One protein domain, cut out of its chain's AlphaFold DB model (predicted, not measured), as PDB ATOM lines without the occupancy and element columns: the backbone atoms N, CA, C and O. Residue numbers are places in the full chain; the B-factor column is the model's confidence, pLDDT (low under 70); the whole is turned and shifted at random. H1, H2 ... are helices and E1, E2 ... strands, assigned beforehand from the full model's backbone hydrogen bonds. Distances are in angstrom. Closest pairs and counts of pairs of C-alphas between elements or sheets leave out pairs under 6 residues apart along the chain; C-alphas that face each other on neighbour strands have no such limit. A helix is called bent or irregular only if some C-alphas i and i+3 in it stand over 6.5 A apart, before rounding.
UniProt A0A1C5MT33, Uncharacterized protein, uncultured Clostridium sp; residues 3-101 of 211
ATOM      1  N   ILE A   3     215.350 125.288 219.634       80.44
ATOM      2  CA  ILE A   3     216.772 125.032 219.449       80.44
ATOM      3  C   ILE A   3     217.418 124.839 220.814       80.44
ATOM      4  O   ILE A   3     217.329 125.700 221.689       80.44
ATOM      5  N   ILE A   4     218.122 123.726 220.967       78.88
ATOM      6  CA  ILE A   4     219.062 123.496 222.054       78.88
ATOM      7  C   ILE A   4     220.328 124.275 221.698       78.88
ATOM      8  O   ILE A   4     221.150 123.827 220.896       78.88
ATOM      9  N   TYR A   5     220.435 125.478 222.257       74.06
ATOM     10  CA  TYR A   5     221.488 126.424 221.916       74.06
ATOM     11  C   TYR A   5     222.802 126.090 222.625       74.06
ATOM     12  O   TYR A   5     222.922 126.234 223.843       74.06
ATOM     13  N   ASP A   6     223.810 125.703 221.852       79.44
ATOM     14  CA  ASP A   6     225.195 125.655 222.286       79.44
ATOM     15  C   ASP A   6     225.879 127.000 221.999       79.44
ATOM     16  O   ASP A   6     226.122 127.376 220.848       79.44
ATOM     17  N   LYS A   7     226.205 127.733 223.072       73.62
ATOM     18  CA  LYS A   7     226.920 129.021 223.009       73.62
ATOM     19  C   LYS A   7     228.343 128.881 222.464       73.62
ATOM     20  O   LYS A   7     228.892 129.867 221.977       73.62
ATOM     21  N   ASN A   8     228.929 127.687 222.539       77.81
ATOM     22  CA  ASN A   8     230.294 127.415 222.100       77.81
ATOM     23  C   ASN A   8     230.364 126.899 220.655       77.81
ATOM     24  O   ASN A   8     231.455 126.563 220.186       77.81
ATOM     25  N   ALA A   9     229.231 126.837 219.943       80.19
ATOM     26  CA  ALA A   9     229.189 126.418 218.550       80.19
ATOM     27  C   ALA A   9     230.104 127.307 217.691       80.19
ATOM     28  O   ALA A   9     229.891 128.518 217.550       80.19
ATOM     29  N   LYS A  10     231.144 126.690 217.121       83.69
ATOM     30  CA  LYS A  10     232.082 127.362 216.222       83.69
ATOM     31  C   LYS A  10     231.437 127.560 214.859       83.69
ATOM     32  O   LYS A  10     230.698 126.704 214.376       83.69
ATOM     33  N   GLU A  11     231.728 128.704 214.255       88.00
ATOM     34  CA  GLU A  11     231.401 128.928 212.855       88.00
ATOM     35  C   GLU A  11     232.291 128.026 211.996       88.00
ATOM     36  O   GLU A  11     233.493 127.903 212.253       88.00
ATOM     37  N   LYS A  12     231.688 127.365 211.012       91.81
ATOM     38  CA  LYS A  12     232.382 126.520 210.045       91.81
ATOM     39  C   LYS A  12     231.969 126.905 208.632       91.81
ATOM     40  O   LYS A  12     230.866 127.406 208.418       91.81
ATOM     41  N   GLU A  13     232.856 126.649 207.683       92.56
ATOM     42  CA  GLU A  13     232.521 126.711 206.264       92.56
ATOM     43  C   GLU A  13     231.559 125.569 205.926       92.56
ATOM     44  O   GLU A  13     231.786 124.416 206.302       92.56
ATOM     45  N   LEU A  14     230.450 125.908 205.275       92.25
ATOM     46  CA  LEU A  14     229.394 124.973 204.902       92.25
ATOM     47  C   LEU A  14     229.444 124.627 203.417       92.25
ATOM     48  O   LEU A  14     229.216 123.476 203.054       92.25
ATOM     49  N   TYR A  15     229.696 125.618 202.560       93.75
ATOM     50  CA  TYR A  15     229.684 125.444 201.111       93.75
ATOM     51  C   TYR A  15     230.413 126.594 200.411       93.75
ATOM     52  O   TYR A  15     230.367 127.727 200.888       93.75
ATOM     53  N   SER A  16     231.040 126.328 199.265       93.50
ATOM     54  CA  SER A  16     231.735 127.344 198.471       93.50
ATOM     55  C   SER A  16     231.548 127.077 196.978       93.50
ATOM     56  O   SER A  16     231.851 125.984 196.499       93.50
ATOM     57  N   ALA A  17     231.009 128.055 196.247       93.06
ATOM     58  CA  ALA A  17     230.776 127.977 194.805       93.06
ATOM     59  C   ALA A  17     230.598 129.372 194.188       93.06
ATOM     60  O   ALA A  17     230.203 130.319 194.859       93.06
ATOM     61  N   TYR A  18     230.857 129.495 192.881       91.69
ATOM     62  CA  TYR A  18     230.678 130.735 192.105       91.69
ATOM     63  C   TYR A  18     231.439 131.964 192.645       91.69
ATOM     64  O   TYR A  18     231.066 133.094 192.337       91.69
ATOM     65  N   GLY A  19     232.515 131.747 193.414       89.81
ATOM     66  CA  GLY A  19     233.274 132.811 194.083       89.81
ATOM     67  C   GLY A  19     232.667 133.278 195.409       89.81
ATOM     68  O   GLY A  19     233.112 134.280 195.949       89.81
ATOM     69  N   LEU A  20     231.662 132.565 195.926       92.94
ATOM     70  CA  LEU A  20     230.991 132.849 197.190       92.94
ATOM     71  C   LEU A  20     231.234 131.713 198.182       92.94
ATOM     72  O   LEU A  20     231.191 130.538 197.815       92.94
ATOM     73  N   THR A  21     231.420 132.060 199.450       93.31
ATOM     74  CA  THR A  21     231.596 131.106 200.548       93.31
ATOM     75  C   THR A  21     230.536 131.321 201.616       93.31
ATOM     76  O   THR A  21     230.238 132.449 202.011       93.31
ATOM     77  N   VAL A  22     229.946 130.218 202.069       93.06
ATOM     78  CA  VAL A  22     228.859 130.186 203.045       93.06
ATOM     79  C   VAL A  22     229.388 129.618 204.345       93.06
ATOM     80  O   VAL A  22     229.867 128.485 204.393       93.06
ATOM     81  N   TYR A  23     229.236 130.387 205.411       93.19
ATOM     82  CA  TYR A  23     229.585 130.011 206.767       93.19
ATOM     83  C   TYR A  23     228.330 129.882 207.624       93.19
ATOM     84  O   TYR A  23     227.308 130.524 207.376       93.19
ATOM     85  N   GLY A  24     228.405 129.050 208.657       91.38
ATOM     86  CA  GLY A  24     227.331 128.947 209.630       91.38
ATOM     87  C   GLY A  24     227.720 128.179 210.881       91.38
ATOM     88  O   GLY A  24     228.712 127.449 210.929       91.38
ATOM     89  N   LYS A  25     226.908 128.358 211.921       91.25
ATOM     90  CA  LYS A  25     226.994 127.628 213.190       91.25
ATOM     91  C   LYS A  25     225.924 126.554 213.241       91.25
ATOM     92  O   LYS A  25     224.740 126.826 213.027       91.25
ATOM     93  N   GLU A  26     226.363 125.351 213.570       90.00
ATOM     94  CA  GLU A  26     225.519 124.175 213.723       90.00
ATOM     95  C   GLU A  26     225.041 124.043 215.173       90.00
ATOM     96  O   GLU A  26     225.798 124.270 216.116       90.00
ATOM     97  N   ASN A  27     223.768 123.708 215.350       89.94
ATOM     98  CA  ASN A  27     223.116 123.529 216.638       89.94
ATOM     99  C   ASN A  27     222.085 122.402 216.573       89.94
ATOM    100  O   ASN A  27     221.842 121.817 215.521       89.94
ATOM    101  N   ARG A  28     221.483 122.072 217.716       88.12
ATOM    102  CA  ARG A  28     220.530 120.964 217.834       88.12
ATOM    103  C   ARG A  28     219.098 121.483 217.917       88.12
ATOM    104  O   ARG A  28     218.833 122.437 218.638       88.12
ATOM    105  N   TYR A  29     218.175 120.854 217.203       85.62
ATOM    106  CA  TYR A  29     216.754 121.186 217.187       85.62
ATOM    107  C   TYR A  29     215.932 120.040 217.770       85.62
ATOM    108  O   TYR A  29     216.027 118.901 217.306       85.62
ATOM    109  N   GLU A  30     215.105 120.363 218.761       84.81
ATOM    110  CA  GLU A  30     214.179 119.434 219.399       84.81
ATOM    111  C   GLU A  30     212.739 119.735 218.964       84.81
ATOM    112  O   GLU A  30     212.195 120.838 219.151       84.81
ATOM    113  N   SER A  31     212.112 118.726 218.361       80.62
ATOM    114  CA  SER A  31     210.734 118.789 217.894       80.62
ATOM    115  C   SER A  31     209.790 118.143 218.907       80.62
ATOM    116  O   SER A  31     210.117 117.140 219.518       80.62
ATOM    117  N   ILE A  32     208.572 118.669 219.042       82.25
ATOM    118  CA  ILE A  32     207.501 117.996 219.801       82.25
ATOM    119  C   ILE A  32     206.925 116.843 218.958       82.25
ATOM    120  O   ILE A  32     206.327 115.912 219.482       82.25
ATOM    121  N   TRP A  33     207.122 116.897 217.637       78.56
ATOM    122  CA  TRP A  33     206.570 115.951 216.667       78.56
ATOM    123  C   TRP A  33     207.485 114.760 216.372       78.56
ATOM    124  O   TRP A  33     207.110 113.882 215.601       78.56
ATOM    125  N   SER A  34     208.699 114.736 216.919       77.75
ATOM    126  CA  SER A  34     209.652 113.645 216.723       77.75
ATOM    127  C   SER A  34     210.566 113.546 217.943       77.75
ATOM    128  O   SER A  34     211.028 114.584 218.410       77.75
ATOM    129  N   PRO A  35     210.852 112.332 218.437       78.44
ATOM    130  CA  PRO A  35     211.798 112.129 219.531       78.44
ATOM    131  C   PRO A  35     213.258 112.382 219.114       78.44
ATOM    132  O   PRO A  35     214.133 112.451 219.975       78.44
ATOM    133  N   ASP A  36     213.534 112.517 217.813       84.56
ATOM    134  CA  ASP A  36     214.888 112.673 217.293       84.56
ATOM    135  C   ASP A  36     215.348 114.131 217.355       84.56
ATOM    136  O   ASP A  36     214.730 115.038 216.785       84.56
ATOM    137  N   VAL A  37     216.503 114.349 217.982       84.12
ATOM    138  CA  VAL A  37     217.191 115.642 217.962       84.12
ATOM    139  C   VAL A  37     217.967 115.766 216.658       84.12
ATOM    140  O   VAL A  37     218.885 114.989 216.388       84.12
ATOM    141  N   LYS A  38     217.613 116.760 215.843       85.06
ATOM    142  CA  LYS A  38     218.240 116.987 214.535       85.06
ATOM    143  C   LYS A  38     219.282 118.087 214.599       85.06
ATOM    144  O   LYS A  38     219.133 119.044 215.353       85.06
ATOM    145  N   SER A  39     220.314 117.967 213.776       88.38
ATOM    146  CA  SER A  39     221.262 119.055 213.578       88.38
ATOM    147  C   SER A  39     220.700 120.099 212.612       88.38
ATOM    148  O   SER A  39     220.063 119.734 211.622       88.38
ATOM    149  N   VAL A  40     220.909 121.382 212.902       89.75
ATOM    150  CA  VAL A  40     220.417 122.523 212.119       89.75
ATOM    151  C   VAL A  40     221.423 123.670 212.109       89.75
ATOM    152  O   VAL A  40     222.180 123.859 213.060       89.75
ATOM    153  N   PHE A  41     221.397 124.491 211.064       90.00
ATOM    154  CA  PHE A  41     222.159 125.735 211.008       90.00
ATOM    155  C   PHE A  41     221.315 126.901 211.521       90.00
ATOM    156  O   PHE A  41     220.165 127.079 211.120       90.00
ATOM    157  N   ILE A  42     221.892 127.693 212.424       87.44
ATOM    158  CA  ILE A  42     221.202 128.803 213.112       87.44
ATOM    159  C   ILE A  42     221.725 130.185 212.723       87.44
ATOM    160  O   ILE A  42     221.149 131.203 213.093       87.44
ATOM    161  N   THR A  43     222.845 130.210 212.015       89.31
ATOM    162  CA  THR A  43     223.451 131.411 211.445       89.31
ATOM    163  C   THR A  43     223.850 131.083 210.028       89.31
ATOM    164  O   THR A  43     224.219 129.938 209.745       89.31
ATOM    165  N   LEU A  44     223.753 132.076 209.159       90.44
ATOM    166  CA  LEU A  44     224.197 131.955 207.789       90.44
ATOM    167  C   LEU A  44     224.865 133.259 207.378       90.44
ATOM    168  O   LEU A  44     224.237 134.319 207.383       90.44
ATOM    169  N   ARG A  45     226.140 133.151 207.023       91.69
ATOM    170  CA  ARG A  45     226.957 134.250 206.530       91.69
ATOM    171  C   ARG A  45     227.446 133.912 205.133       91.69
ATOM    172  O   ARG A  45     227.945 132.812 204.916       91.69
ATOM    173  N   ILE A  46     227.275 134.826 204.186       91.94
ATOM    174  CA  ILE A  46     227.753 134.665 202.808       91.94
ATOM    175  C   ILE A  46     228.778 135.753 202.541       91.94
ATOM    176  O   ILE A  46     228.490 136.934 202.735       91.94
ATOM    177  N   SER A  47     229.951 135.341 202.081       90.81
ATOM    178  CA  SER A  47     231.074 136.218 201.772       90.81
ATOM    179  C   SER A  47     231.522 136.003 200.332       90.81
ATOM    180  O   SER A  47     231.477 134.875 199.837       90.81
ATOM    181  N   ASP A  48     231.960 137.066 199.667       88.25
ATOM    182  CA  ASP A  48     232.648 137.000 198.369       88.25
ATOM    183  C   ASP A  48     234.186 136.951 198.516       88.25
ATOM    184  O   ASP A  48     234.918 136.984 197.529       88.25
ATOM    185  N   GLY A  49     234.678 136.862 199.759       80.94
ATOM    186  CA  GLY A  49     236.098 136.858 200.110       80.94
ATOM    187  C   GLY A  49     236.668 138.243 200.427       80.94
ATOM    188  O   GLY A  49     237.642 138.331 201.175       80.94
ATOM    189  N   GLU A  50     236.053 139.321 199.934       80.00
ATOM    190  CA  GLU A  50     236.424 140.701 200.276       80.00
ATOM    191  C   GLU A  50     235.449 141.319 201.282       80.00
ATOM    192  O   GLU A  50     235.851 142.099 202.152       80.00
ATOM    193  N   LYS A  51     234.158 140.995 201.157       85.75
ATOM    194  CA  LYS A  51     233.063 141.554 201.942       85.75
ATOM    195  C   LYS A  51     232.007 140.503 202.253       85.75
ATOM    196  O   LYS A  51     231.670 139.631 201.453       85.75
ATOM    197  N   ASP A  52     231.410 140.665 203.426       86.06
ATOM    198  CA  ASP A  52     230.252 139.878 203.818       86.06
ATOM    199  C   ASP A  52     228.996 140.487 203.179       86.06
ATOM    200  O   ASP A  52     228.609 141.621 203.469       86.06
ATOM    201  N   LEU A  53     228.371 139.726 202.278       85.19
ATOM    202  CA  LEU A  53     227.128 140.094 201.595       85.19
ATOM    203  C   LEU A  53     225.950 140.063 202.572       85.19
ATOM    204  O   LEU A  53     225.060 140.911 202.535       85.19
ATOM    205  N   THR A  54     225.947 139.075 203.464       87.25
ATOM    206  CA  THR A  54     224.931 138.931 204.504       87.25
ATOM    207  C   THR A  54     225.500 138.163 205.687       87.25
ATOM    208  O   THR A  54     226.276 137.229 205.496       87.25
ATOM    209  N   ASP A  55     225.073 138.528 206.891       89.19
ATOM    210  CA  ASP A  55     225.328 137.804 208.136       89.19
ATOM    211  C   ASP A  55     224.032 137.821 208.948       89.19
ATOM    212  O   ASP A  55     223.587 138.876 209.406       89.19
ATOM    213  N   GLU A  56     223.370 136.667 209.028       87.38
ATOM    214  CA  GLU A  56     222.044 136.545 209.621       87.38
ATOM    215  C   GLU A  56     222.006 135.529 210.752       87.38
ATOM    216  O   GLU A  56     222.410 134.370 210.610       87.38
ATOM    217  N   TYR A  57     221.412 135.955 211.868       87.06
ATOM    218  CA  TYR A  57     221.016 135.073 212.953       87.06
ATOM    219  C   TYR A  57     219.571 134.619 212.746       87.06
ATOM    220  O   TYR A  57     218.625 135.391 212.897       87.06
ATOM    221  N   LEU A  58     219.394 133.341 212.426       84.75
ATOM    222  CA  LEU A  58     218.105 132.780 212.030       84.75
ATOM    223  C   LEU A  58     217.229 132.401 213.230       84.75
ATOM    224  O   LEU A  58     216.003 132.333 213.110       84.75
ATOM    225  N   GLY A  59     217.836 132.154 214.396       81.62
ATOM    226  CA  GLY A  59     217.119 131.671 215.576       81.62
ATOM    227  C   GLY A  59     216.255 130.459 215.219       81.62
ATOM    228  O   GLY A  59     216.733 129.546 214.554       81.62
ATOM    229  N   ASN A  60     214.972 130.478 215.601       80.62
ATOM    230  CA  ASN A  60     214.022 129.390 215.320       80.62
ATOM    231  C   ASN A  60     213.700 129.182 213.827       80.62
ATOM    232  O   ASN A  60     213.147 128.139 213.488       80.62
ATOM    233  N   ASN A  61     214.070 130.106 212.931       83.31
ATOM    234  CA  ASN A  61     214.005 129.901 211.477       83.31
ATOM    235  C   ASN A  61     215.239 129.129 210.981       83.31
ATOM    236  O   ASN A  61     215.896 129.524 210.022       83.31
ATOM    237  N   CYS A  62     215.604 128.052 211.670       85.69
ATOM    238  CA  CYS A  62     216.816 127.296 211.383       85.69
ATOM    239  C   CYS A  62     216.745 126.560 210.038       85.69
ATOM    240  O   CYS A  62     215.671 126.185 209.566       85.69
ATOM    241  N   ILE A  63     217.910 126.301 209.450       88.69
ATOM    242  CA  ILE A  63     218.037 125.581 208.182       88.69
ATOM    243  C   ILE A  63     218.410 124.130 208.468       88.69
ATOM    244  O   ILE A  63     219.402 123.852 209.144       88.69
ATOM    245  N   PHE A  64     217.641 123.192 207.922       89.19
ATOM    246  CA  PHE A  64     217.969 121.770 208.004       89.19
ATOM    247  C   PHE A  64     219.020 121.391 206.946       89.19
ATOM    248  O   PHE A  64     218.878 121.816 205.796       89.19
ATOM    249  N   PRO A  65     220.019 120.543 207.269       89.06
ATOM    250  CA  PRO A  65     221.080 120.152 206.337       89.06
ATOM    251  C   PRO A  65     220.573 119.610 204.995       89.06
ATOM    252  O   PRO A  65     221.057 120.018 203.947       89.06
ATOM    253  N   CYS A  66     219.517 118.793 204.995       86.62
ATOM    254  CA  CYS A  66     218.930 118.273 203.755       86.62
ATOM    255  C   CYS A  66     218.336 119.370 202.849       86.62
ATOM    256  O   CYS A  66     218.372 119.273 201.622       86.62
ATOM    257  N   THR A  67     217.778 120.429 203.443       87.06
ATOM    258  CA  THR A  67     217.241 121.575 202.691       87.06
ATOM    259  C   THR A  67     218.371 122.481 202.216       87.06
ATOM    260  O   THR A  67     218.326 122.989 201.097       87.06
ATOM    261  N   PHE A  68     219.411 122.632 203.040       91.00
ATOM    262  CA  PHE A  68     220.623 123.355 202.686       91.00
ATOM    263  C   PHE A  68     221.293 122.744 201.452       91.00
ATOM    264  O   PHE A  68     221.427 123.423 200.441       91.00
ATOM    265  N   GLU A  69     221.634 121.455 201.499       89.69
ATOM    266  CA  GLU A  69     222.353 120.756 200.425       89.69
ATOM    267  C   GLU A  69     221.603 120.788 199.090       89.69
ATOM    268  O   GLU A  69     222.215 120.952 198.039       89.69
ATOM    269  N   SER A  70     220.273 120.688 199.123       88.12
ATOM    270  CA  SER A  70     219.446 120.701 197.909       88.12
ATOM    271  C   SER A  70     219.252 122.087 197.289       88.12
ATOM    272  O   SER A  70     218.880 122.180 196.122       88.12
ATOM    273  N   THR A  71     219.480 123.169 198.041       91.38
ATOM    274  CA  THR A  71     219.099 124.531 197.620       91.38
ATOM    275  C   THR A  71     220.288 125.485 197.516       91.38
ATOM    276  O   THR A  71     220.241 126.430 196.728       91.38
ATOM    277  N   ILE A  72     221.370 125.264 198.271       93.38
ATOM    278  CA  ILE A  72     222.451 126.247 198.413       93.38
ATOM    279  C   ILE A  72     223.182 126.541 197.098       93.38
ATOM    280  O   ILE A  72     223.460 127.701 196.812       93.38
ATOM    281  N   ASP A  73     223.421 125.537 196.250       93.81
ATOM    282  CA  ASP A  73     224.078 125.741 194.951       93.81
ATOM    283  C   ASP A  73     223.234 126.620 194.009       93.81
ATOM    284  O   ASP A  73     223.739 127.536 193.355       93.81
ATOM    285  N   ASN A  74     221.920 126.390 193.967       93.44
ATOM    286  CA  ASN A  74     220.995 127.226 193.200       93.44
ATOM    287  C   ASN A  74     220.907 128.641 193.778       93.44
ATOM    288  O   ASN A  74     220.861 129.612 193.023       93.44
ATOM    289  N   PHE A  75     220.941 128.758 195.104       93.00
ATOM    290  CA  PHE A  75     220.937 130.040 195.793       93.00
ATOM    291  C   PHE A  75     222.185 130.870 195.466       93.00
ATOM    292  O   PHE A  75     222.056 132.020 195.054       93.00
ATOM    293  N   LEU A  76     223.386 130.293 195.575       93.50
ATOM    294  CA  LEU A  76     224.631 131.002 195.259       93.50
ATOM    295  C   LEU A  76     224.735 131.365 193.778       93.50
ATOM    296  O   LEU A  76     225.174 132.466 193.450       93.50
ATOM    297  N   TRP A  77     224.282 130.482 192.883       94.75
ATOM    298  CA  TRP A  77     224.212 130.800 191.459       94.75
ATOM    299  C   TRP A  77     223.320 132.017 191.198       94.75
ATOM    300  O   TRP A  77     223.700 132.907 190.439       94.75
ATOM    301  N   TRP A  78     222.154 132.077 191.849       94.31
ATOM    302  CA  TRP A  78     221.229 133.204 191.738       94.31
ATOM    303  C   TRP A  78     221.851 134.504 192.254       94.31
ATOM    304  O   TRP A  78     221.812 135.506 191.545       94.31
ATOM    305  N   VAL A  79     222.497 134.477 193.426       92.81
ATOM    306  CA  VAL A  79     223.191 135.651 193.983       92.81
ATOM    307  C   VAL A  79     224.259 136.163 193.014       92.81
ATOM    308  O   VAL A  79     224.303 137.355 192.720       92.81
ATOM    309  N   GLN A  80     225.075 135.268 192.456       92.81
ATOM    310  CA  GLN A  80     226.154 135.663 191.551       92.81
ATOM    311  C   GLN A  80     225.644 136.220 190.213       92.81
ATOM    312  O   GLN A  80     226.239 137.142 189.647       92.81
ATOM    313  N   LYS A  81     224.563 135.646 189.674       91.69
ATOM    314  CA  LYS A  81     224.016 136.015 188.362       91.69
ATOM    315  C   LYS A  81     223.153 137.261 188.407       91.69
ATOM    316  O   LYS A  81     223.346 138.154 187.585       91.69
ATOM    317  N   ASP A  82     222.221 137.303 189.348       91.12
ATOM    318  CA  ASP A  82     221.183 138.328 189.392       91.12
ATOM    319  C   ASP A  82     221.594 139.504 190.294       91.12
ATOM    320  O   ASP A  82     220.986 140.567 190.207       91.12
ATOM    321  N   LYS A  83     222.655 139.340 191.105       89.31
ATOM    322  CA  LYS A  83     223.215 140.358 192.015       89.31
ATOM    323  C   LYS A  83     222.131 141.084 192.829       89.31
ATOM    324  O   LYS A  83     222.043 142.313 192.767       89.31
ATOM    325  N   PRO A  84     221.291 140.329 193.559       90.31
ATOM    326  CA  PRO A  84     220.243 140.896 194.395       90.31
ATOM    327  C   PRO A  84     220.838 141.777 195.495       90.31
ATOM    328  O   PRO A  84     221.989 141.599 195.901       90.31
ATOM    329  N   ASP A  85     220.040 142.713 196.001       88.75
ATOM    330  CA  ASP A  85     220.445 143.516 197.148       88.75
ATOM    331  C   ASP A  85     220.388 142.709 198.463       88.75
ATOM    332  O   ASP A  85     219.859 141.594 198.539       88.75
ATOM    333  N   ASN A  86     220.932 143.280 199.539       86.38
ATOM    334  CA  ASN A  86     220.976 142.603 200.837       86.38
ATOM    335  C   ASN A  86     219.579 142.281 201.389       86.38
ATOM    336  O   ASN A  86     219.434 141.334 202.162       86.38
ATOM    337  N   TYR A  87     218.553 143.060 201.040       87.31
ATOM    338  CA  TYR A  87     217.192 142.816 201.505       87.31
ATOM    339  C   TYR A  87     216.596 141.581 200.818       87.31
ATOM    340  O   TYR A  87     216.057 140.687 201.484       87.31
ATOM    341  N   ASP A  88     216.762 141.484 199.503       89.44
ATOM    342  CA  ASP A  88     216.307 140.363 198.693       89.44
ATOM    343  C   ASP A  88     217.007 139.062 199.080       89.44
ATOM    344  O   ASP A  88     216.339 138.026 199.190       89.44
ATOM    345  N   ILE A  89     218.315 139.115 199.361       88.69
ATOM    346  CA  ILE A  89     219.092 137.970 199.857       88.69
ATOM    347  C   ILE A  89     218.486 137.451 201.164       88.69
ATOM    348  O   ILE A  89     218.144 136.270 201.254       88.69
ATOM    349  N   LYS A  90     218.268 138.323 202.156       87.88
ATOM    350  CA  LYS A  90     217.687 137.942 203.457       87.88
ATOM    351  C   LYS A  90     216.294 137.339 203.311       87.88
ATOM    352  O   LYS A  90     216.007 136.281 203.876       87.88
ATOM    353  N   SER A  91     215.432 137.971 202.512       89.25
ATOM    354  CA  SER A  91     214.094 137.439 202.233       89.25
ATOM    355  C   SER A  91     214.168 136.054 201.578       89.25
ATOM    356  O   SER A  91     213.370 135.172 201.907       89.25
ATOM    357  N   HIS A  92     215.088 135.843 200.635       89.50
ATOM    358  CA  HIS A  92     215.215 134.562 199.945       89.50
ATOM    359  C   HIS A  92     215.875 133.482 200.803       89.50
ATOM    360  O   HIS A  92     215.524 132.320 200.620       89.50
ATOM    361  N   ILE A  93     216.734 133.817 201.773       88.75
ATOM    362  CA  ILE A  93     217.232 132.851 202.771       88.75
ATOM    363  C   ILE A  93     216.046 132.227 203.514       88.75
ATOM    364  O   ILE A  93     215.894 131.006 203.525       88.75
ATOM    365  N   LEU A  94     215.143 133.055 204.046       86.38
ATOM    366  CA  LEU A  94     213.966 132.569 204.773       86.38
ATOM    367  C   LEU A  94     213.032 131.742 203.876       86.38
ATOM    368  O   LEU A  94     212.569 130.668 204.265       86.38
ATOM    369  N   LYS A  95     212.770 132.216 202.653       87.19
ATOM    370  CA  LYS A  95     211.855 131.535 201.722       87.19
ATOM    371  C   LYS A  95     212.435 130.244 201.146       87.19
ATOM    372  O   LYS A  95     211.699 129.278 200.988       87.19
ATOM    373  N   CYS A  96     213.719 130.222 200.805       87.06
ATOM    374  CA  CYS A  96     214.321 129.127 200.045       87.06
ATOM    375  C   CYS A  96     215.078 128.152 200.944       87.06
ATOM    376  O   CYS A  96     214.852 126.950 200.837       87.06
ATOM    377  N   LEU A  97     215.926 128.653 201.846       84.88
ATOM    378  CA  LEU A  97     216.778 127.814 202.691       84.88
ATOM    379  C   LEU A  97     216.060 127.341 203.962       84.88
ATOM    380  O   LEU A  97     216.268 126.205 204.376       84.88
ATOM    381  N   CYS A  98     215.185 128.157 204.563       84.25
ATOM    382  CA  CYS A  98     214.443 127.740 205.764       84.25
ATOM    383  C   CYS A  98     213.153 126.971 205.434       84.25
ATOM    384  O   CYS A  98     212.784 126.062 206.170       84.25
ATOM    385  N   SER A  99     212.461 127.322 204.341       79.50
ATOM    386  CA  SER A  99     211.148 126.742 203.988       79.50
ATOM    387  C   SER A  99     211.162 125.746 202.821       79.50
ATOM    388  O   SER A  99     210.115 125.187 202.518       79.50
ATOM    389  N   SER A 100     212.318 125.489 202.195       75.31
ATOM    390  CA  SER A 100     212.463 124.627 201.008       75.31
ATOM    391  C   SER A 100     211.574 125.060 199.834       75.31
ATOM    392  O   SER A 100     210.435 124.620 199.670       75.31
ATOM    393  N   ASN A 101     212.094 125.941 198.977       82.12
ATOM    394  CA  ASN A 101     211.344 126.445 197.825       82.12
ATOM    395  C   ASN A 101     211.637 125.631 196.555       82.12
ATOM    396  O   ASN A 101     212.565 125.922 195.798       82.12
TER     397      ASN A 101
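This is residues 3 to 101 of the 211 residues of an uncharacterized protein of uncultured Clostridium sp (UniProt A0A1C5MT33). One twisted sheet of five strands has a helical hairpin, H1 and H2, packed over one face, while the other face has no named helix. The long, bent strand E2 runs through the sheet, and its second part pairs with E3 in a hairpin whose turn, residues 31 to 37, lies at one end of the longest axis. The printed part has 99 residues, with five named strands, E1 to E5, followed along the chain by two named helices, H1 and H2; the class is mixed, helices and strands, and the sheet is branched, with the neighbour pairs E1 and E2, E2 and E3, E2 and E4, and E4 and E5, each antiparallel. The whole is compact, with a radius of gyration of the C-alphas of 13.4 A, and spans 41 by 28 by 21 A.

E2, residues 20 to 30, has three neighbours in the branched sheet and bends by 50 degrees at residue 27. E1, residues 11 to 17, lies on one side of E2, beside its residues 20 to 25, antiparallel at 132 degrees, with N 14 and O 22 at 2.8 A and N 22 and O 15 at 2.8 A. On the other side of E2 are E3, residues 38 to 41, beside residues 25 to 29, and E4, residues 43 to 47, beside residues 20 to 25. E2 and E3 are antiparallel at 145 degrees, with N 27 and O 40 within hydrogen-bond range at 2.8 A. E1, E2 and E3 form a meander, each strand the antiparallel neighbour of the one before. E2 and E4 are antiparallel at 175 degrees, with N 23 and O 45 at 2.8 A. E3 runs on into E4 across a break of 1 residue, at 40 degrees. E5, residues 52 to 57, forms a hairpin with E4, antiparallel at 179 degrees, with N 46 and O 54 at 2.9 A. E1, E3 and E5 are edge strands, and E1 and E5 are apart. Residues 3 to 4 make a short antiparallel pairing with residues 28 to 29 of E2. H1, residues 65 to 82, is on the sheet at a height over the sheet of 9.0 A. It lies over E1 and E2, slantwise to the strands, at 52 degrees to E1 on the local plane; the closest C-alphas of E1 and H1 are those of Ala 17 and Leu 76, 6.9 A apart. H2, residues 86 to 98, is on the same face at a height over the sheet of 9.8 A, over E4 and E5, and its closest C-alphas to E5 are those of Asn 86 and Thr 54, 6.5 A apart. H1 and H2 touch at a shallow tilt of 27 degrees, opposite ways, as a helical hairpin; their closest C-alphas are those of Phe 68 and Leu 97, 5.9 A apart. Of the O i to N i+4 pairs, 12 of 14 in H1 and 8 of 9 in H2 are within hydrogen-bond range.

E2 measures 30.9 A from first to last C-alpha, ending at C-alpha 30, (214.179, 119.434, 219.399). E1, 18.1 A long, begins at C-alpha 11, (231.401, 128.928, 212.855). E3 measures 10.2 A, E4 13.2 A and E5 13.9 A. H1, 24.8 A long, has a kink of 43 degrees near residue 72 and is irregular, with C-alphas 70 and 73 at 7.5 A. H2, 17.0 A long, is neither bent nor irregular, but only just: C-alphas 95 and 98 are 6.1 A apart. It ends at C-alpha 98, (214.443, 127.740, 205.764).

The two C-alphas farthest apart are those of Pro 35 and Glu 50, at 42.4 A. The printed part has no cut, and no link between its named elements is long. The mean pLDDT of the printed part is 87.4, and no printed residue is under 70.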